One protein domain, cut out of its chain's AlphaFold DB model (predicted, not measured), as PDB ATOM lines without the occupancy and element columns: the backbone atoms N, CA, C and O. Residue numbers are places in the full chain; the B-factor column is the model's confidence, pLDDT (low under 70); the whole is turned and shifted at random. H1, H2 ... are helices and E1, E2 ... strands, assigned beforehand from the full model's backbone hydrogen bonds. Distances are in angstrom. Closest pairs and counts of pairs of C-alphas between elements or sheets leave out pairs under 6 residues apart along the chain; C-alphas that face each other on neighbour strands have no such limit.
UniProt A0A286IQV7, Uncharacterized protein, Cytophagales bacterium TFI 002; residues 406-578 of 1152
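AT A GLANCE: This is residues 406 to 578 of the 1152 residues of an uncharacterized protein of Cytophagales bacterium TFI 002 (UniProt A0A286IQV7). A tiny parallel sheet of E1 and E2 lies near the middle of an elongated, mostly helical model; H2 and H3 pack on E1, H5 and H6 lie towards one end, and H1 lies at the other, with residues 410 to 415 sticking out. The printed part has 173 residues, with named elements in the order H1 E1 H2 H3 E2 H4 H5 H6 H7. It is only just compact, close to loose, with a radius of gyration of the C-alphas of 18.7 A and spans of 65 by 35 by 27 A.

HOW THE PARTS SIT: E1, residues 459 to 461, and E2, residues 512 to 514, are parallel neighbours; N 460 and O 512 are within hydrogen-bond range at 2.9 A. With H2, residues 470 to 490, and H3, residues 494 to 503, they form a strand-helix-strand unit, parallel strands with helices between. The closest C-alphas of E1 and H2 are those of Pro 461 and Phe 480, 5.9 A apart. H2 has a kink of 75 degrees near residue 484. Its residues 479 to 486 alone touch H4, residues 516 to 526, with C-alphas 483 and 519 closest at 6.7 A. H5, residues 529 to 536, touches H6, residues 540 to 556, about perpendicular at 87 degrees, with C-alphas 533 and 543 closest at 5.6 A. H7, residues 562 to 565, is close to H4 but not clearly touching, with C-alphas 517 and 562 closest at 7.5 A. H1, residues 416 to 433, touches no helix. Every O i to N i+4 pair is within hydrogen-bond range in H5 and H6, but 11 of 14 in H1, 15 of 17 in H2, 4 of 6 in H3 and 6 of 7 in H4; H7 is too short for one.

IN THESE COORDINATES: H1 begins at C-alpha 416 (32.251, -47.131, -42.147) and H7 ends at C-alpha 565 (29.790, -30.987, -4.233). H2 spans 26.1 A, H1 24.4 A and H6 24.2 A.

THE WHOLE: The farthest C-alphas, those of Trp 413 and Gln 572, are 66.0 A apart. The printed part has no cut, and H1 to E1 is a long link. Confidence is under 70 at residues 406 to 408, 410, 441 to 444, 465 to 468 and 506 to 508.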
ATOM      1  N   ASN A 406      24.625 -36.671 -37.183       69.81
ATOM      2  CA  ASN A 406      24.610 -37.339 -35.874       69.81
ATOM      3  C   ASN A 406      24.681 -38.871 -35.866       69.81
ATOM      4  O   ASN A 406      24.593 -39.456 -34.791       69.81
ATOM      5  N   LYS A 407      24.803 -39.547 -37.011       66.94
ATOM      6  CA  LYS A 407      24.786 -41.017 -37.048       66.94
ATOM      7  C   LYS A 407      25.888 -41.588 -37.919       66.94
ATOM      8  O   LYS A 407      25.967 -41.270 -39.100       66.94
ATOM      9  N   GLU A 408      26.659 -42.506 -37.344       65.62
ATOM     10  CA  GLU A 408      27.446 -43.450 -38.130       65.62
ATOM     11  C   GLU A 408      26.489 -44.430 -38.821       65.62
ATOM     12  O   GLU A 408      25.522 -44.920 -38.226       65.62
ATOM     13  N   THR A 409      26.721 -44.683 -40.106       71.12
ATOM     14  CA  THR A 409      25.896 -45.621 -40.865       71.12
ATOM     15  C   THR A 409      26.085 -47.053 -40.355       71.12
ATOM     16  O   THR A 409      27.200 -47.512 -40.091       71.12
ATOM     17  N   SER A 410      24.983 -47.789 -40.194       69.50
ATOM     18  CA  SER A 410      25.011 -49.203 -39.801       69.50
ATOM     19  C   SER A 410      25.146 -50.153 -40.993       69.50
ATOM     20  O   SER A 410      25.302 -51.356 -40.786       69.50
ATOM     21  N   SER A 411      25.087 -49.625 -42.212       80.50
ATOM     22  CA  SER A 411      24.934 -50.396 -43.438       80.50
ATOM     23  C   SER A 411      26.209 -51.145 -43.820       80.50
ATOM     24  O   SER A 411      27.317 -50.632 -43.691       80.50
ATOM     25  N   ASN A 412      26.050 -52.384 -44.284       82.44
ATOM     26  CA  ASN A 412      27.155 -53.255 -44.706       82.44
ATOM     27  C   ASN A 412      27.724 -52.892 -46.089       82.44
ATOM     28  O   ASN A 412      28.822 -53.316 -46.427       82.44
ATOM     29  N   TRP A 413      26.987 -52.107 -46.869       86.06
ATOM     30  CA  TRP A 413      27.373 -51.631 -48.196       86.06
ATOM     31  C   TRP A 413      28.097 -50.271 -48.169       86.06
ATOM     32  O   TRP A 413      28.353 -49.689 -49.220       86.06
ATOM     33  N   ILE A 414      28.455 -49.771 -46.979       88.69
ATOM     34  CA  ILE A 414      29.276 -48.570 -46.788       88.69
ATOM     35  C   ILE A 414      30.509 -48.933 -45.957       88.69
ATOM     36  O   ILE A 414      30.387 -49.489 -44.864       88.69
ATOM     37  N   ASP A 415      31.704 -48.587 -46.442       90.38
ATOM     38  CA  ASP A 415      32.918 -48.640 -45.623       90.38
ATOM     39  C   ASP A 415      32.832 -47.580 -44.514       90.38
ATOM     40  O   ASP A 415      33.000 -46.384 -44.752       90.38
ATOM     41  N   LYS A 416      32.522 -48.021 -43.289       89.19
ATOM     42  CA  LYS A 416      32.251 -47.131 -42.147       89.19
ATOM     43  C   LYS A 416      33.434 -46.239 -41.789       89.19
ATOM     44  O   LYS A 416      33.227 -45.080 -41.444       89.19
ATOM     45  N   LYS A 417      34.658 -46.776 -41.861       90.06
ATOM     46  CA  LYS A 417      35.876 -46.041 -41.507       90.06
ATOM     47  C   LYS A 417      36.126 -44.931 -42.523       90.06
ATOM     48  O   LYS A 417      36.230 -43.777 -42.143       90.06
ATOM     49  N   TRP A 418      36.139 -45.274 -43.808       92.19
ATOM     50  CA  TRP A 418      36.280 -44.304 -44.890       92.19
ATOM     51  C   TRP A 418      35.171 -43.252 -44.859       92.19
ATOM     52  O   TRP A 418      35.460 -42.069 -44.969       92.19
ATOM     53  N   TYR A 419      33.912 -43.659 -44.677       91.50
ATOM     54  CA  TYR A 419      32.796 -42.715 -44.664       91.50
ATOM     55  C   TYR A 419      32.900 -41.726 -43.496       91.50
ATOM     56  O   TYR A 419      32.639 -40.535 -43.655       91.50
ATOM     57  N   LYS A 420      33.327 -42.204 -42.323       89.38
ATOM     58  CA  LYS A 420      33.614 -41.339 -41.179       89.38
ATOM     59  C   LYS A 420      34.754 -40.366 -41.487       89.38
ATOM     60  O   LYS A 420      34.541 -39.161 -41.397       89.38
ATOM     61  N   ASP A 421      35.909 -40.896 -41.880       91.38
ATOM     62  CA  ASP A 421      37.163 -40.145 -41.998       91.38
ATOM     63  C   ASP A 421      37.142 -39.151 -43.182       91.38
ATOM     64  O   ASP A 421      37.599 -38.020 -43.045       91.38
ATOM     65  N   GLU A 422      36.570 -39.533 -44.329       92.88
ATOM     66  CA  GLU A 422      36.635 -38.757 -45.583       92.88
ATOM     67  C   GLU A 422      35.358 -37.964 -45.900       92.88
ATOM     68  O   GLU A 422      35.372 -37.086 -46.766       92.88
ATOM     69  N   VAL A 423      34.233 -38.275 -45.243       92.19
ATOM     70  CA  VAL A 423      32.950 -37.592 -45.486       92.19
ATOM     71  C   VAL A 423      32.457 -36.896 -44.226       92.19
ATOM     72  O   VAL A 423      32.320 -35.681 -44.232       92.19
ATOM     73  N   ILE A 424      32.203 -37.618 -43.134       89.94
ATOM     74  CA  ILE A 424      31.538 -37.034 -41.959       89.94
ATOM     75  C   ILE A 424      32.439 -36.071 -41.173       89.94
ATOM     76  O   ILE A 424      31.992 -34.970 -40.853       89.94
ATOM     77  N   GLU A 425      33.680 -36.441 -40.853       90.00
ATOM     78  CA  GLU A 425      34.573 -35.587 -40.053       90.00
ATOM     79  C   GLU A 425      34.950 -34.259 -40.739       90.00
ATOM     80  O   GLU A 425      34.929 -33.232 -40.052       90.00
ATOM     81  N   PRO A 426      35.191 -34.198 -42.066       92.94
ATOM     82  CA  PRO A 426      35.340 -32.927 -42.778       92.94
ATOM     83  C   PRO A 426      34.119 -32.007 -42.633       92.94
ATOM     84  O   PRO A 426      34.264 -30.851 -42.237       92.94
ATOM     85  N   LEU A 427      32.904 -32.537 -42.837       93.12
ATOM     86  CA  LEU A 427      31.655 -31.771 -42.697       93.12
ATOM     87  C   LEU A 427      31.477 -31.225 -41.275       93.12
ATOM     88  O   LEU A 427      31.104 -30.066 -41.087       93.12
ATOM     89  N   ARG A 428      31.753 -32.060 -40.264       91.31
ATOM     90  CA  ARG A 428      31.678 -31.680 -38.845       91.31
ATOM     91  C   ARG A 428      32.701 -30.601 -38.506       91.31
ATOM     92  O   ARG A 428      32.350 -29.613 -37.868       91.31
ATOM     93  N   SER A 429      33.944 -30.786 -38.944       91.12
ATOM     94  CA  SER A 429      35.051 -29.861 -38.691       91.12
ATOM     95  C   SER A 429      34.783 -28.480 -39.275       91.12
ATOM     96  O   SER A 429      35.057 -27.479 -38.614       91.12
ATOM     97  N   PHE A 430      34.212 -28.433 -40.478       93.69
ATOM     98  CA  PHE A 430      33.785 -27.195 -41.111       93.69
ATOM     99  C   PHE A 430      32.645 -26.529 -40.327       93.69
ATOM    100  O   PHE A 430      32.796 -25.408 -39.849       93.69
ATOM    101  N   ALA A 431      31.553 -27.258 -40.069       92.38
ATOM    102  CA  ALA A 431      30.386 -26.734 -39.357       92.38
ATOM    103  C   ALA A 431      30.695 -26.192 -37.945       92.38
ATOM    104  O   ALA A 431      30.031 -25.264 -37.488       92.38
ATOM    105  N   LEU A 432      31.696 -26.746 -37.248       92.81
ATOM    106  CA  LEU A 432      32.145 -26.249 -35.939       92.81
ATOM    107  C   LEU A 432      32.812 -24.862 -36.013       92.81
ATOM    108  O   LEU A 432      32.747 -24.111 -35.035       92.81
ATOM    109  N   ARG A 433      33.449 -24.537 -37.146       93.62
ATOM    110  CA  ARG A 433      34.220 -23.301 -37.384       93.62
ATOM    111  C   ARG A 433      33.403 -22.225 -38.101       93.62
ATOM    112  O   ARG A 433      33.730 -21.048 -37.999       93.62
ATOM    113  N   THR A 434      32.335 -22.606 -38.792       94.12
ATOM    114  CA  THR A 434      31.452 -21.663 -39.487       94.12
ATOM    115  C   THR A 434      30.497 -20.977 -38.495       94.12
ATOM    116  O   THR A 434      29.951 -21.638 -37.604       94.12
ATOM    117  N   PRO A 435      30.251 -19.658 -38.611       93.50
ATOM    118  CA  PRO A 435      29.339 -18.934 -37.728       93.50
ATOM    119  C   PRO A 435      27.870 -19.238 -38.045       93.50
ATOM    120  O   PRO A 435      27.203 -18.485 -38.744       93.50
ATOM    121  N   LEU A 436      27.365 -20.362 -37.528       93.00
ATOM    122  CA  LEU A 436      26.030 -20.890 -37.846       93.00
ATOM    123  C   LEU A 436      25.002 -20.714 -36.722       93.00
ATOM    124  O   LEU A 436      23.809 -20.881 -36.965       93.00
ATOM    125  N   VAL A 437      25.437 -20.431 -35.490       92.25
ATOM    126  CA  VAL A 437      24.549 -20.410 -34.320       92.25
ATOM    127  C   VAL A 437      24.067 -18.994 -34.040       92.25
ATOM    128  O   VAL A 437      24.861 -18.129 -33.669       92.25
ATOM    129  N   ASP A 438      22.756 -18.788 -34.141       90.06
ATOM    130  CA  ASP A 438      22.082 -17.596 -33.629       90.06
ATOM    131  C   ASP A 438      22.132 -17.605 -32.089       90.06
ATOM    132  O   ASP A 438      21.570 -18.496 -31.442       90.06
ATOM    133  N   ILE A 439      22.849 -16.648 -31.490       90.06
ATOM    134  CA  ILE A 439      23.090 -16.600 -30.037       90.06
ATOM    135  C   ILE A 439      22.025 -15.804 -29.285       90.06
ATOM    136  O   ILE A 439      21.398 -14.889 -29.819       90.06
ATOM    137  N   TYR A 440      21.847 -16.137 -28.009       83.12
ATOM    138  CA  TYR A 440      21.024 -15.374 -27.077       83.12
ATOM    139  C   TYR A 440      21.555 -13.933 -26.912       83.12
ATOM    140  O   TYR A 440      22.758 -13.729 -26.779       83.12
ATOM    141  N   ASP A 441      20.650 -12.947 -26.891       69.69
ATOM    142  CA  ASP A 441      20.921 -11.516 -26.617       69.69
ATOM    143  C   ASP A 441      21.694 -10.711 -27.693       69.69
ATOM    144  O   ASP A 441      22.043  -9.556 -27.471       69.69
ATOM    145  N   ALA A 442      21.914 -11.261 -28.894       62.22
ATOM    146  CA  ALA A 442      22.407 -10.494 -30.043       62.22
ATOM    147  C   ALA A 442      21.347 -10.451 -31.150       62.22
ATOM    148  O   ALA A 442      20.864 -11.486 -31.601       62.22
ATOM    149  N   SER A 443      20.988  -9.253 -31.616       56.06
ATOM    150  CA  SER A 443      19.964  -9.082 -32.655       56.06
ATOM    151  C   SER A 443      20.420  -9.500 -34.059       56.06
ATOM    152  O   SER A 443      19.618  -9.415 -34.988       56.06
ATOM    153  N   SER A 444      21.697  -9.858 -34.269       58.91
ATOM    154  CA  SER A 444      22.233 -10.083 -35.629       58.91
ATOM    155  C   SER A 444      23.538 -10.884 -35.739       58.91
ATOM    156  O   SER A 444      24.002 -11.092 -36.856       58.91
ATOM    157  N   GLU A 445      24.189 -11.280 -34.640       73.94
ATOM    158  CA  GLU A 445      25.521 -11.897 -34.723       73.94
ATOM    159  C   GLU A 445      25.435 -13.410 -34.530       73.94
ATOM    160  O   GLU A 445      25.006 -13.893 -33.481       73.94
ATOM    161  N   ARG A 446      25.864 -14.160 -35.546       89.56
ATOM    162  CA  ARG A 446      26.057 -15.606 -35.446       89.56
ATOM    163  C   ARG A 446      27.462 -15.922 -34.991       89.56
ATOM    164  O   ARG A 446      28.418 -15.268 -35.402       89.56
ATOM    165  N   LYS A 447      27.588 -16.974 -34.192       91.88
ATOM    166  CA  LYS A 447      28.880 -17.471 -33.725       91.88
ATOM    167  C   LYS A 447      29.118 -18.901 -34.169       91.88
ATOM    168  O   LYS A 447      28.191 -19.699 -34.313       91.88
ATOM    169  N   SER A 448      30.390 -19.207 -34.384       93.62
ATOM    170  CA  SER A 448      30.877 -20.570 -34.537       93.62
ATOM    171  C   SER A 448      30.884 -21.265 -33.179       93.62
ATOM    172  O   SER A 448      30.974 -20.613 -32.131       93.62
ATOM    173  N   ILE A 449      30.771 -22.594 -33.191       93.56
ATOM    174  CA  ILE A 449      30.781 -23.400 -31.963       93.56
ATOM    175  C   ILE A 449      32.162 -23.337 -31.302       93.56
ATOM    176  O   ILE A 449      32.249 -23.206 -30.077       93.56
ATOM    177  N   LEU A 450      33.219 -23.375 -32.117       94.06
ATOM    178  CA  LEU A 450      34.607 -23.202 -31.697       94.06
ATOM    179  C   LEU A 450      35.118 -21.799 -32.040       94.06
ATOM    180  O   LEU A 450      34.747 -21.233 -33.070       94.06
ATOM    181  N   ASN A 451      35.977 -21.247 -31.186       92.44
ATOM    182  CA  ASN A 451      36.700 -20.008 -31.479       92.44
ATOM    183  C   ASN A 451      37.939 -20.264 -32.369       92.44
ATOM    184  O   ASN A 451      38.256 -21.402 -32.717       92.44
ATOM    185  N   GLU A 452      38.678 -19.205 -32.707       90.12
ATOM    186  CA  GLU A 452      39.904 -19.277 -33.527       90.12
ATOM    187  C   GLU A 452      41.033 -20.125 -32.907       90.12
ATOM    188  O   GLU A 452      41.943 -20.548 -33.616       90.12
ATOM    189  N   LYS A 453      40.985 -20.382 -31.593       91.81
ATOM    190  CA  LYS A 453      41.950 -21.211 -30.850       91.81
ATOM    191  C   LYS A 453      41.493 -22.663 -30.684       91.81
ATOM    192  O   LYS A 453      42.112 -23.401 -29.925       91.81
ATOM    193  N   GLU A 454      40.416 -23.056 -31.364       89.44
ATOM    194  CA  GLU A 454      39.773 -24.372 -31.243       89.44
ATOM    195  C   GLU A 454      39.190 -24.661 -29.843       89.44
ATOM    196  O   GLU A 454      38.944 -25.809 -29.485       89.44
ATOM    197  N   GLU A 455      38.901 -23.621 -29.057       92.31
ATOM    198  CA  GLU A 455      38.235 -23.753 -27.758       92.31
ATOM    199  C   GLU A 455      36.714 -23.601 -27.907       92.31
ATOM    200  O   GLU A 455      36.218 -22.836 -28.742       92.31
ATOM    201  N   ILE A 456      35.959 -24.300 -27.057       93.12
ATOM    202  CA  ILE A 456      34.494 -24.247 -27.054       93.12
ATOM    203  C   ILE A 456      34.021 -22.845 -26.666       93.12
ATOM    204  O   ILE A 456      34.282 -22.364 -25.563       93.12
ATOM    205  N   GLN A 457      33.268 -22.219 -27.567       93.25
ATOM    206  CA  GLN A 457      32.682 -20.897 -27.367       93.25
ATOM    207  C   GLN A 457      31.170 -20.957 -27.150       93.25
ATOM    208  O   GLN A 457      30.636 -20.107 -26.436       93.25
ATOM    209  N   ILE A 458      30.479 -21.917 -27.771       93.88
ATOM    210  CA  ILE A 458      29.024 -22.069 -27.662       93.88
ATOM    211  C   ILE A 458      28.672 -23.286 -26.822       93.88
ATOM    212  O   ILE A 458      29.144 -24.397 -27.060       93.88
ATOM    213  N   PHE A 459      27.781 -23.063 -25.867       93.69
ATOM    214  CA  PHE A 459      27.302 -24.067 -24.942       93.69
ATOM    215  C   PHE A 459      25.813 -24.322 -25.176       93.69
ATOM    216  O   PHE A 459      25.033 -23.383 -25.304       93.69
ATOM    217  N   PHE A 460      25.401 -25.588 -25.216       93.62
ATOM    218  CA  PHE A 460      24.025 -25.986 -25.521       93.62
ATOM    219  C   PHE A 460      23.302 -26.428 -24.240       93.62
ATOM    220  O   PHE A 460      23.518 -27.554 -23.788       93.62
ATOM    221  N   PRO A 461      22.442 -25.600 -23.619       93.94
ATOM    222  CA  PRO A 461      21.771 -25.982 -22.381       93.94
ATOM    223  C   PRO A 461      20.832 -27.167 -22.581       93.94
ATOM    224  O   PRO A 461      19.982 -27.144 -23.472       93.94
ATOM    225  N   SER A 462      20.953 -28.197 -21.745       89.69
ATOM    226  CA  SER A 462      20.015 -29.318 -21.742       89.69
ATOM    227  C   SER A 462      19.938 -29.976 -20.378       89.69
ATOM    228  O   SER A 462      20.955 -30.372 -19.800       89.69
ATOM    229  N   ILE A 463      18.714 -30.174 -19.895       85.88
ATOM    230  CA  ILE A 463      18.480 -31.002 -18.719       85.88
ATOM    231  C   ILE A 463      17.742 -32.281 -19.101       85.88
ATOM    232  O   ILE A 463      16.613 -32.262 -19.607       85.88
ATOM    233  N   SER A 464      18.396 -33.418 -18.852       70.75
ATOM    234  CA  SER A 464      17.752 -34.722 -18.933       70.75
ATOM    235  C   SER A 464      16.889 -34.920 -17.688       70.75
ATOM    236  O   SER A 464      17.319 -34.707 -16.556       70.75
ATOM    237  N   HIS A 465      15.628 -35.293 -17.893       63.84
ATOM    238  CA  HIS A 465      14.705 -35.602 -16.809       63.84
ATOM    239  C   HIS A 465      13.978 -36.901 -17.136       63.84
ATOM    240  O   HIS A 465      13.596 -37.123 -18.286       63.84
ATOM    241  N   LYS A 466      13.723 -37.740 -16.125       58.56
ATOM    242  CA  LYS A 466      13.009 -39.025 -16.287       58.56
ATOM    243  C   LYS A 466      11.574 -38.873 -16.818       58.56
ATOM    244  O   LYS A 466      10.945 -39.855 -17.191       58.56
ATOM    245  N   ILE A 467      11.049 -37.649 -16.839       59.22
ATOM    246  CA  ILE A 467       9.667 -37.329 -17.195       59.22
ATOM    247  C   ILE A 467       9.673 -36.678 -18.575       59.22
ATOM    248  O   ILE A 467      10.283 -35.628 -18.752       59.22
ATOM    249  N   SER A 468       8.976 -37.274 -19.540       66.56
ATOM    250  CA  SER A 468       8.807 -36.723 -20.886       66.56
ATOM    251  C   SER A 468       7.597 -35.773 -20.974       66.56
ATOM    252  O   SER A 468       6.737 -35.724 -20.095       66.56
ATOM    253  N   GLY A 469       7.524 -34.965 -22.037       70.25
ATOM    254  CA  GLY A 469       6.368 -34.102 -22.321       70.25
ATOM    255  C   GLY A 469       6.456 -32.681 -21.745       70.25
ATOM    256  O   GLY A 469       7.535 -32.096 -21.646       70.25
ATOM    257  N   LYS A 470       5.304 -32.081 -21.403       73.12
ATOM    258  CA  LYS A 470       5.190 -30.646 -21.046       73.12
ATOM    259  C   LYS A 470       6.054 -30.233 -19.845       73.12
ATOM    260  O   LYS A 470       6.523 -29.099 -19.801       73.12
ATOM    261  N   ILE A 471       6.260 -31.137 -18.887       76.62
ATOM    262  CA  ILE A 471       7.065 -30.885 -17.682       76.62
ATOM    263  C   ILE A 471       8.546 -30.731 -18.052       76.62
ATOM    264  O   ILE A 471       9.160 -29.743 -17.659       76.62
ATOM    265  N   SER A 472       9.087 -31.623 -18.889       79.56
ATOM    266  CA  SER A 472      10.464 -31.525 -19.401       79.56
ATOM    267  C   SER A 472      10.711 -30.211 -20.144       79.56
ATOM    268  O   SER A 472      11.740 -29.572 -19.935       79.56
ATOM    269  N   ASN A 473       9.749 -29.755 -20.953       83.88
ATOM    270  CA  ASN A 473       9.885 -28.483 -21.663       83.88
ATOM    271  C   ASN A 473       9.948 -27.288 -20.696       83.88
ATOM    272  O   ASN A 473      10.787 -26.409 -20.856       83.88
ATOM    273  N   ARG A 474       9.105 -27.274 -19.653       86.25
ATOM    274  CA  ARG A 474       9.135 -26.226 -18.616       86.25
ATOM    275  C   ARG A 474      10.445 -26.227 -17.824       86.25
ATOM    276  O   ARG A 474      10.947 -25.157 -17.496       86.25
ATOM    277  N   LEU A 475      10.992 -27.401 -17.512       88.50
ATOM    278  CA  LEU A 475      12.286 -27.505 -16.834       88.50
ATOM    279  C   LEU A 475      13.426 -27.014 -17.730       88.50
ATOM    280  O   LEU A 475      14.237 -26.219 -17.269       88.50
ATOM    281  N   ASN A 476      13.438 -27.391 -19.012       89.88
ATOM    282  CA  ASN A 476      14.416 -26.879 -19.975       89.88
ATOM    283  C   ASN A 476      14.312 -25.358 -20.157       89.88
ATOM    284  O   ASN A 476      15.341 -24.702 -20.232       89.88
ATOM    285  N   GLN A 477      13.106 -24.777 -20.141       91.00
ATOM    286  CA  GLN A 477      12.925 -23.316 -20.160       91.00
ATOM    287  C   GLN A 477      13.566 -22.641 -18.947       91.00
ATOM    288  O   GLN A 477      14.310 -21.676 -19.095       91.00
ATOM    289  N   LYS A 478      13.308 -23.152 -17.737       92.50
ATOM    290  CA  LYS A 478      13.937 -22.622 -16.518       92.50
ATOM    291  C   LYS A 478      15.458 -22.773 -16.565       92.50
ATOM    292  O   LYS A 478      16.172 -21.827 -16.254       92.50
ATOM    293  N   PHE A 479      15.938 -23.941 -16.985       94.50
ATOM    294  CA  PHE A 479      17.363 -24.227 -17.120       94.50
ATOM    295  C   PHE A 479      18.050 -23.298 -18.125       94.50
ATOM    296  O   PHE A 479      19.128 -22.768 -17.853       94.50
ATOM    297  N   PHE A 480      17.390 -23.045 -19.255       94.44
ATOM    298  CA  PHE A 480      17.841 -22.085 -20.249       94.44
ATOM    299  C   PHE A 480      17.982 -20.689 -19.655       94.44
ATOM    300  O   PHE A 480      19.005 -20.065 -19.877       94.44
ATOM    301  N   ILE A 481      17.024 -20.219 -18.851       93.81
ATOM    302  CA  ILE A 481      17.105 -18.896 -18.208       93.81
ATOM    303  C   ILE A 481      18.327 -18.801 -17.279       93.81
ATOM    304  O   ILE A 481      19.058 -17.813 -17.331       93.81
ATOM    305  N   PHE A 482      18.596 -19.826 -16.460       95.31
ATOM    306  CA  PHE A 482      19.809 -19.844 -15.628       95.31
ATOM    307  C   PHE A 482      21.084 -19.814 -16.476       95.31
ATOM    308  O   PHE A 482      22.002 -19.050 -16.183       95.31
ATOM    309  N   SER A 483      21.109 -20.603 -17.552       95.12
ATOM    310  CA  SER A 483      22.228 -20.647 -18.497       95.12
ATOM    311  C   SER A 483      22.419 -19.298 -19.195       95.12
ATOM    312  O   SER A 483      23.530 -18.798 -19.276       95.12
ATOM    313  N   ALA A 484      21.337 -18.664 -19.631       93.00
ATOM    314  CA  ALA A 484      21.330 -17.375 -20.305       93.00
ATOM    315  C   ALA A 484      21.907 -16.270 -19.417       93.00
ATOM    316  O   ALA A 484      22.764 -15.508 -19.853       93.00
ATOM    317  N   HIS A 485      21.510 -16.226 -18.144       93.38
ATOM    318  CA  HIS A 485      22.026 -15.234 -17.204       93.38
ATOM    319  C   HIS A 485      23.536 -15.380 -16.923       93.38
ATOM    320  O   HIS A 485      24.211 -14.385 -16.662       93.38
ATOM    321  N   LEU A 486      24.082 -16.601 -16.962       93.62
ATOM    322  CA  LEU A 486      25.502 -16.853 -16.675       93.62
ATOM    323  C   LEU A 486      26.385 -16.827 -17.931       93.62
ATOM    324  O   LEU A 486      27.479 -16.265 -17.910       93.62
ATOM    325  N   PHE A 487      25.910 -17.387 -19.038       91.88
ATOM    326  CA  PHE A 487      26.689 -17.572 -20.263       91.88
ATOM    327  C   PHE A 487      26.348 -16.543 -21.354       91.88
ATOM    328  O   PHE A 487      27.140 -16.368 -22.271       91.88
ATOM    329  N   GLY A 488      25.242 -15.796 -21.249       88.56
ATOM    330  CA  GLY A 488      24.903 -14.697 -22.166       88.56
ATOM    331  C   GLY A 488      24.935 -15.111 -23.641       88.56
ATOM    332  O   GLY A 488      24.405 -16.157 -24.008       88.56
ATOM    333  N   GLY A 489      25.623 -14.328 -24.478       88.50
ATOM    334  CA  GLY A 489      25.823 -14.586 -25.913       88.50
ATOM    335  C   GLY A 489      26.758 -15.753 -26.262       88.50
ATOM    336  O   GLY A 489      27.387 -15.744 -27.324       88.50
ATOM    337  N   ASN A 490      26.899 -16.729 -25.365       92.25
ATOM    338  CA  ASN A 490      27.605 -17.992 -25.579       92.25
ATOM    339  C   ASN A 490      26.649 -19.199 -25.590       92.25
ATOM    340  O   ASN A 490      27.103 -20.337 -25.538       92.25
ATOM    341  N   ILE A 491      25.333 -18.982 -25.654       93.88
ATOM    342  CA  ILE A 491      24.340 -20.051 -25.846       93.88
ATOM    343  C   ILE A 491      23.432 -19.739 -27.047       93.88
ATOM    344  O   ILE A 491      23.263 -18.561 -27.374       93.88
ATOM    345  N   PRO A 492      22.820 -20.749 -27.695       92.81
ATOM    346  CA  PRO A 492      21.871 -20.527 -28.786       92.81
ATOM    347  C   PRO A 492      20.592 -19.804 -28.348       92.81
ATOM    348  O   PRO A 492      20.217 -19.827 -27.175       92.81
ATOM    349  N   GLN A 493      19.854 -19.257 -29.311       90.31
ATOM    350  CA  GLN A 493      18.477 -18.806 -29.119       90.31
ATOM    351  C   GLN A 493      17.568 -19.945 -28.626       90.31
ATOM    352  O   GLN A 493      17.663 -21.096 -29.063       90.31
ATOM    353  N   TRP A 494      16.628 -19.612 -27.734       90.38
ATOM    354  CA  TRP A 494      15.717 -20.595 -27.130       90.38
ATOM    355  C   TRP A 494      14.902 -21.370 -28.176       90.38
ATOM    356  O   TRP A 494      14.722 -22.583 -28.048       90.38
ATOM    357  N   ASN A 495      14.414 -20.673 -29.208       89.19
ATOM    358  CA  ASN A 495      13.535 -21.258 -30.224       89.19
ATOM    359  C   ASN A 495      14.240 -22.339 -31.059       89.19
ATOM    360  O   ASN A 495      13.594 -23.313 -31.448       89.19
ATOM    361  N   ASP A 496      15.555 -22.215 -31.244       89.69
ATOM    362  CA  ASP A 496      16.343 -23.112 -32.094       89.69
ATOM    363  C   ASP A 496      17.035 -24.219 -31.298       89.69
ATOM    364  O   ASP A 496      17.390 -25.261 -31.852       89.69
ATOM    365  N   LEU A 497      17.203 -24.038 -29.984       90.38
ATOM    366  CA  LEU A 497      17.944 -24.951 -29.110       90.38
ATOM    367  C   LEU A 497      17.477 -26.409 -29.228       90.38
ATOM    368  O   LEU A 497      18.287 -27.337 -29.235       90.38
ATOM    369  N   LYS A 498      16.164 -26.626 -29.357       89.56
ATOM    370  CA  LYS A 498      15.598 -27.967 -29.541       89.56
ATOM    371  C   LYS A 498      16.057 -28.617 -30.847       89.56
ATOM    372  O   LYS A 498      16.324 -29.819 -30.862       89.56
ATOM    373  N   GLU A 499      16.105 -27.857 -31.938       89.69
ATOM    374  CA  GLU A 499      16.534 -28.387 -33.229       89.69
ATOM    375  C   GLU A 499      18.057 -28.565 -33.266       89.69
ATOM    376  O   GLU A 499      18.516 -29.588 -33.769       89.69
ATOM    377  N   TRP A 500      18.835 -27.694 -32.612       90.81
ATOM    378  CA  TRP A 500      20.270 -27.914 -32.390       90.81
ATOM    379  C   TRP A 500      20.548 -29.250 -31.688       90.81
ATOM    380  O   TRP A 500      21.297 -30.074 -32.213       90.81
ATOM    381  N   HIS A 501      19.857 -29.548 -30.581       88.12
ATOM    382  CA  HIS A 501      19.971 -30.849 -29.896       88.12
ATOM    383  C   HIS A 501      19.611 -32.052 -30.778       88.12
ATOM    384  O   HIS A 501      20.062 -33.166 -30.526       88.12
ATOM    385  N   ARG A 502      18.790 -31.855 -31.815       86.12
ATOM    386  CA  ARG A 502      18.379 -32.919 -32.739       86.12
ATOM    387  C   ARG A 502      19.429 -33.215 -33.812       86.12
ATOM    388  O   ARG A 502      19.429 -34.332 -34.341       86.12
ATOM    389  N   VAL A 503      20.257 -32.236 -34.177       86.50
ATOM    390  CA  VAL A 503      21.166 -32.329 -35.334       86.50
ATOM    391  C   VAL A 503      22.636 -32.446 -34.947       86.50
ATOM    392  O   VAL A 503      23.392 -33.069 -35.692       86.50
ATOM    393  N   LEU A 504      23.017 -31.925 -33.779       84.12
ATOM    394  CA  LEU A 504      24.377 -32.018 -33.258       84.12
ATOM    395  C   LEU A 504      24.739 -33.458 -32.877       84.12
ATOM    396  O   LEU A 504      23.911 -34.252 -32.429       84.12
ATOM    397  N   TRP A 505      26.010 -33.788 -33.066       83.75
ATOM    398  CA  TRP A 505      26.597 -35.108 -32.854       83.75
ATOM    399  C   TRP A 505      27.341 -35.133 -31.514       83.75
ATOM    400  O   TRP A 505      28.559 -35.018 -31.457       83.75
ATOM    401  N   GLN A 506      26.577 -35.253 -30.427       66.44
ATOM    402  CA  GLN A 506      27.036 -35.051 -29.041       66.44
ATOM    403  C   GLN A 506      28.194 -35.956 -28.574       66.44
ATOM    404  O   GLN A 506      28.744 -35.714 -27.507       66.44
ATOM    405  N   ASP A 507      28.599 -36.949 -29.363       64.69
ATOM    406  CA  ASP A 507      29.691 -37.875 -29.047       64.69
ATOM    407  C   ASP A 507      31.103 -37.255 -29.199       64.69
ATOM    408  O   ASP A 507      32.097 -37.972 -29.110       64.69
ATOM    409  N   GLN A 508      31.220 -35.947 -29.467       68.00
ATOM    410  CA  GLN A 508      32.497 -35.254 -29.688       68.00
ATOM    411  C   GLN A 508      32.881 -34.345 -28.517       68.00
ATOM    412  O   GLN A 508      32.050 -33.597 -28.004       68.00
ATOM    413  N   GLU A 509      34.174 -34.319 -28.184       73.31
ATOM    414  CA  GLU A 509      34.745 -33.465 -27.127       73.31
ATOM    415  C   GLU A 509      34.564 -31.960 -27.405       73.31
ATOM    416  O   GLU A 509      34.504 -31.157 -26.479       73.31
ATOM    417  N   ASN A 510      34.394 -31.584 -28.675       85.19
ATOM    418  CA  ASN A 510      34.331 -30.198 -29.144       85.19
ATOM    419  C   ASN A 510      32.929 -29.555 -29.073       85.19
ATOM    420  O   ASN A 510      32.750 -28.420 -29.515       85.19
ATOM    421  N   ILE A 511      31.919 -30.257 -28.547       89.62
ATOM    422  CA  ILE A 511      30.561 -29.722 -28.348       89.62
ATOM    423  C   ILE A 511      30.191 -29.858 -26.872       89.62
ATOM    424  O   ILE A 511      30.033 -30.964 -26.359       89.62
ATOM    425  N   LYS A 512      29.965 -28.734 -26.185       91.06
ATOM    426  CA  LYS A 512      29.572 -28.750 -24.770       91.06
ATOM    427  C   LYS A 512      28.065 -28.592 -24.607       91.06
ATOM    428  O   LYS A 512      27.501 -27.523 -24.845       91.06
ATOM    429  N   THR A 513      27.425 -29.646 -24.114       91.44
ATOM    430  CA  THR A 513      26.079 -29.553 -23.535       91.44
ATOM    431  C   THR A 513      26.205 -29.090 -22.084       91.44
ATOM    432  O   THR A 513      26.970 -29.692 -21.330       91.44
ATOM    433  N   LEU A 514      25.497 -28.023 -21.689       92.69
ATOM    434  CA  LEU A 514      25.472 -27.605 -20.281       92.69
ATOM    435  C   LEU A 514      24.493 -28.459 -19.500       92.69
ATOM    436  O   LEU A 514      23.338 -28.625 -19.909       92.69
ATOM    437  N   HIS A 515      24.944 -28.900 -18.338       91.12
ATOM    438  CA  HIS A 515      24.141 -29.552 -17.320       91.12
ATOM    439  C   HIS A 515      24.098 -28.709 -16.042       91.12
ATOM    440  O   HIS A 515      24.730 -27.656 -15.937       91.12
ATOM    441  N   LEU A 516      23.300 -29.143 -15.065       93.19
ATOM    442  CA  LEU A 516      23.125 -28.406 -13.812       93.19
ATOM    443  C   LEU A 516      24.453 -28.209 -13.077       93.19
ATOM    444  O   LEU A 516      24.710 -27.136 -12.550       93.19
ATOM    445  N   GLU A 517      25.310 -29.218 -13.122       94.12
ATOM    446  CA  GLU A 517      26.664 -29.227 -12.588       94.12
ATOM    447  C   GLU A 517      27.502 -28.059 -13.137       94.12
ATOM    448  O   GLU A 517      28.176 -27.384 -12.366       94.12
ATOM    449  N   ASP A 518      27.386 -27.741 -14.432       94.38
ATOM    450  CA  ASP A 518      28.098 -26.615 -15.050       94.38
ATOM    451  C   ASP A 518      27.573 -25.256 -14.551       94.38
ATOM    452  O   ASP A 518      28.352 -24.329 -14.331       94.38
ATOM    453  N   ILE A 519      26.259 -25.135 -14.311       95.75
ATOM    454  CA  ILE A 519      25.656 -23.931 -13.708       95.75
ATOM    455  C   ILE A 519      26.182 -23.728 -12.288       95.75
ATOM    456  O   ILE A 519      26.555 -22.615 -11.919       95.75
ATOM    457  N   LEU A 520      26.218 -24.793 -11.482       96.56
ATOM    458  CA  LEU A 520      26.692 -24.713 -10.100       96.56
ATOM    459  C   LEU A 520      28.199 -24.459 -10.029       96.56
ATOM    460  O   LEU A 520      28.633 -23.666  -9.194       96.56
ATOM    461  N   ALA A 521      28.983 -25.064 -10.925       96.81
ATOM    462  CA  ALA A 521      30.409 -24.790 -11.069       96.81
ATOM    463  C   ALA A 521      30.664 -23.311 -11.386       96.81
ATOM    464  O   ALA A 521      31.526 -22.685 -10.767       96.81
ATOM    465  N   GLU A 522      29.878 -22.736 -12.297       96.44
ATOM    466  CA  GLU A 522      30.007 -21.332 -12.677       96.44
ATOM    467  C   GLU A 522      29.576 -20.388 -11.543       96.44
ATOM    468  O   GLU A 522      30.269 -19.412 -11.263       96.44
ATOM    469  N   VAL A 523      28.502 -20.704 -10.806       97.38
ATOM    470  CA  VAL A 523      28.120 -19.957  -9.590       97.38
ATOM    471  C   VAL A 523      29.231 -20.012  -8.537       97.38
ATOM    472  O   VAL A 523      29.626 -18.970  -8.009       97.38
ATOM    473  N   GLN A 524      29.775 -21.203  -8.272       97.50
ATOM    474  CA  GLN A 524      30.888 -21.403  -7.342       97.50
ATOM    475  C   GLN A 524      32.114 -20.574  -7.743       97.50
ATOM    476  O   GLN A 524      32.767 -19.993  -6.876       97.50
ATOM    477  N   ARG A 525      32.411 -20.464  -9.045       97.44
ATOM    478  CA  ARG A 525      33.553 -19.696  -9.569       97.44
ATOM    479  C   ARG A 525      33.505 -18.213  -9.186       97.44
ATOM    480  O   ARG A 525      34.559 -17.604  -9.012       97.44
ATOM    481  N   PHE A 526      32.317 -17.629  -9.015       96.94
ATOM    482  CA  PHE A 526      32.178 -16.246  -8.540       96.94
ATOM    483  C   PHE A 526      32.498 -16.079  -7.048       96.94
ATOM    484  O   PHE A 526      32.802 -14.965  -6.612       96.94
ATOM    485  N   GLY A 527      32.425 -17.154  -6.259       96.31
ATOM    486  CA  GLY A 527      32.825 -17.215  -4.850       96.31
ATOM    487  C   GLY A 527      31.917 -16.480  -3.856       96.31
ATOM    488  O   GLY A 527      31.866 -16.868  -2.695       96.31
ATOM    489  N   SER A 528      31.174 -15.453  -4.277       97.62
ATOM    490  CA  SER A 528      30.273 -14.692  -3.403       97.62
ATOM    491  C   SER A 528      29.045 -14.143  -4.130       97.62
ATOM    492  O   SER A 528      29.051 -13.917  -5.346       97.62
ATOM    493  N   VAL A 529      28.006 -13.815  -3.357       97.75
ATOM    494  CA  VAL A 529      26.792 -13.128  -3.831       97.75
ATOM    495  C   VAL A 529      27.134 -11.789  -4.480       97.75
ATOM    496  O   VAL A 529      26.508 -11.409  -5.467       97.75
ATOM    497  N   LYS A 530      28.140 -11.071  -3.965       97.31
ATOM    498  CA  LYS A 530      28.569  -9.783  -4.523       97.31
ATOM    499  C   LYS A 530      29.097  -9.953  -5.948       97.31
ATOM    500  O   LYS A 530      28.610  -9.280  -6.854       97.31
ATOM    501  N   SER A 531      30.038 -10.871  -6.154       97.19
ATOM    502  CA  SER A 531      30.600 -11.155  -7.479       97.19
ATOM    503  C   SER A 531      29.534 -11.665  -8.453       97.19
ATOM    504  O   SER A 531      29.476 -11.209  -9.594       97.19
ATOM    505  N   LEU A 532      28.644 -12.549  -7.985       97.31
ATOM    506  CA  LEU A 532      27.536 -13.054  -8.795       97.31
ATOM    507  C   LEU A 532      26.569 -11.930  -9.201       97.31
ATOM    508  O   LEU A 532      26.159 -11.868 -10.354       97.31
ATOM    509  N   SER A 533      26.245 -11.003  -8.293       97.00
ATOM    510  CA  SER A 533      25.340  -9.880  -8.584       97.00
ATOM    511  C   SER A 533      25.867  -8.970  -9.698       97.00
ATOM    512  O   SER A 533      25.102  -8.549 -10.565       97.00
ATOM    513  N   ILE A 534      27.190  -8.749  -9.733       96.06
ATOM    514  CA  ILE A 534      27.866  -7.996 -10.797       96.06
ATOM    515  C   ILE A 534      27.728  -8.729 -12.131       96.06
ATOM    516  O   ILE A 534      27.357  -8.110 -13.124       96.06
ATOM    517  N   LYS A 535      27.981 -10.047 -12.154       93.88
ATOM    518  CA  LYS A 535      27.839 -10.856 -13.373       93.88
ATOM    519  C   LYS A 535      26.412 -10.825 -13.918       93.88
ATOM    520  O   LYS A 535      26.227 -10.704 -15.124       93.88
ATOM    521  N   LEU A 536      25.430 -10.962 -13.037       93.38
ATOM    522  CA  LEU A 536      24.018 -10.992 -13.405       93.38
ATOM    523  C   LEU A 536      23.470  -9.604 -13.779       93.38
ATOM    524  O   LEU A 536      22.375  -9.524 -14.326       93.38
ATOM    525  N   GLY A 537      24.182  -8.516 -13.462       93.81
ATOM    526  CA  GLY A 537      23.709  -7.150 -13.691       93.81
ATOM    527  C   GLY A 537      22.503  -6.760 -12.825       93.81
ATOM    528  O   GLY A 537      21.714  -5.904 -13.222       93.81
ATOM    529  N   ILE A 538      22.330  -7.385 -11.652       96.06
ATOM    530  CA  ILE A 538      21.176  -7.180 -10.756       96.06
ATOM    531  C   ILE A 538      21.614  -6.856  -9.321       96.06
ATOM    532  O   ILE A 538      22.755  -7.084  -8.927       96.06
ATOM    533  N   SER A 539      20.697  -6.334  -8.499       96.12
ATOM    534  CA  SER A 539      20.985  -6.030  -7.088       96.12
ATOM    535  C   SER A 539      21.232  -7.296  -6.252       96.12
ATOM    536  O   SER A 539      20.800  -8.394  -6.610       96.12
ATOM    537  N   SER A 540      21.858  -7.160  -5.076       92.94
ATOM    538  CA  SER A 540      22.054  -8.295  -4.156       92.94
ATOM    539  C   SER A 540      20.730  -8.936  -3.718       92.94
ATOM    540  O   SER A 540      20.652 -10.155  -3.595       92.94
ATOM    541  N   VAL A 541      19.665  -8.143  -3.539       95.19
ATOM    542  CA  VAL A 541      18.326  -8.653  -3.187       95.19
ATOM    543  C   VAL A 541      17.757  -9.522  -4.310       95.19
ATOM    544  O   VAL A 541      17.268 -10.621  -4.050       95.19
ATOM    545  N   GLU A 542      17.864  -9.068  -5.559       96.94
ATOM    546  CA  GLU A 542      17.441  -9.854  -6.724       96.94
ATOM    547  C   GLU A 542      18.338 -11.081  -6.942       96.94
ATOM    548  O   GLU A 542      17.847 -12.144  -7.314       96.94
ATOM    549  N   THR A 543      19.626 -10.991  -6.606       97.25
ATOM    550  CA  THR A 543      20.556 -12.133  -6.651       97.25
ATOM    551  C   THR A 543      20.128 -13.239  -5.687       97.25
ATOM    552  O   THR A 543      20.106 -14.407  -6.067       97.25
ATOM    553  N   PHE A 544      19.699 -12.902  -4.464       97.88
ATOM    554  CA  PHE A 544      19.131 -13.898  -3.547       97.88
ATOM    555  C   PHE A 544      17.834 -14.516  -4.081       97.88
ATOM    556  O   PHE A 544      17.620 -15.714  -3.907       97.88
ATOM    557  N   LYS A 545      16.969 -13.738  -4.747       97.25
ATOM    558  CA  LYS A 545      15.773 -14.294  -5.406       97.25
ATOM    559  C   LYS A 545      16.155 -15.271  -6.516       97.25
ATOM    560  O   LYS A 545      15.584 -16.357  -6.579       97.25
ATOM    561  N   TRP A 546      17.146 -14.921  -7.336       97.62
ATOM    562  CA  TRP A 546      17.679 -15.793  -8.381       97.62
ATOM    563  C   TRP A 546      18.260 -17.091  -7.799       97.62
ATOM    564  O   TRP A 546      17.879 -18.172  -8.244       97.62
ATOM    565  N   LEU A 547      19.081 -17.002  -6.745       97.62
ATOM    566  CA  LEU A 547      19.622 -18.168  -6.033       97.62
ATOM    567  C   LEU A 547      18.508 -19.047  -5.458       97.62
ATOM    568  O   LEU A 547      18.534 -20.259  -5.620       97.62
ATOM    569  N   ASN A 548      17.481 -18.449  -4.853       97.44
ATOM    570  CA  ASN A 548      16.347 -19.206  -4.325       97.44
ATOM    571  C   ASN A 548      15.551 -19.912  -5.433       97.44
ATOM    572  O   ASN A 548      15.079 -21.027  -5.223       97.44
ATOM    573  N   HIS A 549      15.423 -19.315  -6.622       96.56
ATOM    574  CA  HIS A 549      14.853 -20.004  -7.782       96.56
ATOM    575  C   HIS A 549      15.741 -21.152  -8.270       96.56
ATOM    576  O   HIS A 549      15.204 -22.195  -8.647       96.56
ATOM    577  N   LEU A 550      17.067 -20.985  -8.242       96.19
ATOM    578  CA  LEU A 550      18.016 -22.048  -8.566       96.19
ATOM    579  C   LEU A 550      17.913 -23.205  -7.562       96.19
ATOM    580  O   LEU A 550      17.834 -24.352  -7.984       96.19
ATOM    581  N   TYR A 551      17.815 -22.927  -6.260       95.62
ATOM    582  CA  TYR A 551      17.645 -23.966  -5.240       95.62
ATOM    583  C   TYR A 551      16.364 -24.770  -5.454       95.62
ATOM    584  O   TYR A 551      16.401 -25.992  -5.566       95.62
ATOM    585  N   LEU A 552      15.238 -24.073  -5.644       93.69
ATOM    586  CA  LEU A 552      13.968 -24.716  -5.987       93.69
ATOM    587  C   LEU A 552      14.070 -25.561  -7.265       93.69
ATOM    588  O   LEU A 552      13.372 -26.565  -7.390       93.69
ATOM    589  N   PHE A 553      14.899 -25.150  -8.225       93.12
ATOM    590  CA  PHE A 553      15.127 -25.903  -9.450       93.12
ATOM    591  C   PHE A 553      15.969 -27.166  -9.219       93.12
ATOM    592  O   PHE A 553      15.597 -28.217  -9.733       93.12
ATOM    593  N   ILE A 554      17.039 -27.094  -8.418       91.81
ATOM    594  CA  ILE A 554      17.855 -28.262  -8.039       91.81
ATOM    595  C   ILE A 554      16.959 -29.340  -7.419       91.81
ATOM    596  O   ILE A 554      16.988 -30.496  -7.850       91.81
ATOM    597  N   ASP A 555      16.095 -28.948  -6.483       85.38
ATOM    598  CA  ASP A 555      15.215 -29.884  -5.783       85.38
ATOM    599  C   ASP A 555      14.094 -30.428  -6.688       85.38
ATOM    600  O   ASP A 555      13.732 -31.593  -6.580       85.38
ATOM    601  N   GLN A 556      13.612 -29.646  -7.664       87.19
ATOM    602  CA  GLN A 556      12.684 -30.131  -8.703       87.19
ATOM    603  C   GLN A 556      13.293 -31.192  -9.631       87.19
ATOM    604  O   GLN A 556      12.548 -31.830 -10.372       87.19
ATOM    605  N   THR A 557      14.619 -31.344  -9.631       86.00
ATOM    606  CA  THR A 557      15.353 -32.268 -10.509       86.00
ATOM    607  C   THR A 557      15.943 -33.467  -9.764       86.00
ATOM    608  O   THR A 557      16.706 -34.225 -10.359       86.00
ATOM    609  N   ASP A 558      15.600 -33.646  -8.481       83.69
ATOM    610  CA  ASP A 558      16.117 -34.702  -7.596       83.69
ATOM    611  C   ASP A 558      17.661 -34.729  -7.492       83.69
ATOM    612  O   ASP A 558      18.269 -35.782  -7.292       83.69
ATOM    613  N   LYS A 559      18.320 -33.567  -7.628       86.50
ATOM    614  CA  LYS A 559      19.791 -33.428  -7.613       86.50
ATOM    615  C   LYS A 559      20.341 -32.762  -6.342       86.50
ATOM    616  O   LYS A 559      21.398 -32.137  -6.369       86.50
ATOM    617  N   SER A 560      19.667 -32.909  -5.204       86.81
ATOM    618  CA  SER A 560      20.057 -32.247  -3.945       86.81
ATOM    619  C   SER A 560      21.429 -32.684  -3.393       86.81
ATOM    620  O   SER A 560      21.991 -31.997  -2.547       86.81
ATOM    621  N   LEU A 561      22.024 -33.784  -3.873       89.88
ATOM    622  CA  LEU A 561      23.403 -34.156  -3.508       89.88
ATOM    623  C   LEU A 561      24.440 -33.124  -3.984       89.88
ATOM    624  O   LEU A 561      25.469 -32.948  -3.337       89.88
ATOM    625  N   LEU A 562      24.136 -32.364  -5.044       92.88
ATOM    626  CA  LEU A 562      25.049 -31.364  -5.600       92.88
ATOM    627  C   LEU A 562      25.383 -30.228  -4.622       92.88
ATOM    628  O   LEU A 562      26.426 -29.595  -4.764       92.88
ATOM    629  N   TYR A 563      24.553 -29.988  -3.601       93.12
ATOM    630  CA  TYR A 563      24.860 -29.007  -2.557       93.12
ATOM    631  C   TYR A 563      26.095 -29.383  -1.718       93.12
ATOM    632  O   TYR A 563      26.700 -28.508  -1.102       93.12
ATOM    633  N   GLN A 564      26.472 -30.667  -1.679       92.62
ATOM    634  CA  GLN A 564      27.687 -31.151  -1.009       92.62
ATOM    635  C   GLN A 564      28.921 -31.055  -1.919       92.62
ATOM    636  O   GLN A 564      30.050 -30.990  -1.438       92.62
ATOM    637  N   GLU A 565      28.716 -31.023  -3.237       94.81
ATOM    638  CA  GLU A 565      29.790 -30.987  -4.233       94.81
ATOM    639  C   GLU A 565      30.197 -29.551  -4.589       94.81
ATOM    640  O   GLU A 565      31.396 -29.268  -4.711       94.81
ATOM    641  N   TYR A 566      29.221 -28.641  -4.691       96.50
ATOM    642  CA  TYR A 566      29.402 -27.265  -5.158       96.50
ATOM    643  C   TYR A 566      29.086 -26.230  -4.075       96.50
ATOM    644  O   TYR A 566      28.018 -26.235  -3.460       96.50
ATOM    645  N   ALA A 567      30.007 -25.288  -3.878       96.69
ATOM    646  CA  ALA A 567      29.836 -24.154  -2.986       96.69
ATOM    647  C   ALA A 567      28.942 -23.111  -3.657       96.69
ATOM    648  O   ALA A 567      29.403 -22.288  -4.446       96.69
ATOM    649  N   VAL A 568      27.646 -23.169  -3.350       96.62
ATOM    650  CA  VAL A 568      26.627 -22.266  -3.914       96.62
ATOM    651  C   VAL A 568      25.734 -21.633  -2.854       96.62
ATOM    652  O   VAL A 568      24.975 -20.721  -3.170       96.62
ATOM    653  N   ILE A 569      25.817 -22.082  -1.597       97.06
ATOM    654  CA  ILE A 569      24.993 -21.556  -0.506       97.06
ATOM    655  C   ILE A 569      25.774 -20.451   0.199       97.06
ATOM    656  O   ILE A 569      26.840 -20.723   0.746       97.06
ATOM    657  N   PRO A 570      25.283 -19.202   0.207       97.50
ATOM    658  CA  PRO A 570      26.014 -18.113   0.824       97.50
ATOM    659  C   PRO A 570      25.917 -18.177   2.346       97.50
ATOM    660  O   PRO A 570      24.827 -18.359   2.900       97.50
ATOM    661  N   ASN A 571      27.043 -17.966   3.019       96.19
ATOM    662  CA  ASN A 571      27.077 -17.693   4.450       96.19
ATOM    663  C   ASN A 571      26.627 -16.249   4.755       96.19
ATOM    664  O   ASN A 571      26.345 -15.462   3.849       96.19
ATOM    665  N   GLN A 572      26.565 -15.854   6.027       94.62
ATOM    666  CA  GLN A 572      26.121 -14.511   6.419       94.62
ATOM    667  C   GLN A 572      27.066 -13.379   5.969       94.62
ATOM    668  O   GLN A 572      26.651 -12.220   5.986       94.62
ATOM    669  N   LYS A 573      28.285 -13.686   5.502       94.06
ATOM    670  CA  LYS A 573      29.179 -12.729   4.819       94.06
ATOM    671  C   LYS A 573      28.894 -12.601   3.320       94.06
ATOM    672  O   LYS A 573      29.340 -11.647   2.688       94.06
ATOM    673  N   GLY A 574      28.108 -13.522   2.766       95.88
ATOM    674  CA  GLY A 574      27.783 -13.606   1.348       95.88
ATOM    675  C   GLY A 574      28.733 -14.496   0.546       95.88
ATOM    676  O   GLY A 574      28.577 -14.552  -0.674       95.88
ATOM    677  N   ASP A 575      29.674 -15.183   1.192       97.00
ATOM    678  CA  ASP A 575      30.612 -16.105   0.548       97.00
ATOM    679  C   ASP A 575      29.956 -17.473   0.365       97.00
ATOM    680  O   ASP A 575      29.270 -17.968   1.263       97.00
ATOM    681  N   PHE A 576      30.130 -18.086  -0.804       97.31
ATOM    682  CA  PHE A 576      29.532 -19.379  -1.101       97.31
ATOM    683  C   PHE A 576      30.285 -20.521  -0.413       97.31
ATOM    684  O   PHE A 576      31.513 -20.580  -0.430       97.31
ATOM    685  N   LYS A 577      29.524 -21.452   0.165       96.31
ATOM    686  CA  LYS A 577      30.006 -22.623   0.903       96.31
ATOM    687  C   LYS A 577      29.257 -23.880   0.464       96.31
ATOM    688  O   LYS A 577      28.127 -23.798  -0.040       96.31
ATOM    689  N   LYS A 578      29.889 -25.039   0.655       95.19
ATOM    690  CA  LYS A 578      29.261 -26.355   0.459       95.19
ATOM    691  C   LYS A 578      28.436 -26.738   1.684       95.19
ATOM    692  O   LYS A 578      28.747 -26.354   2.812       95.19
TER     693      LYS A 578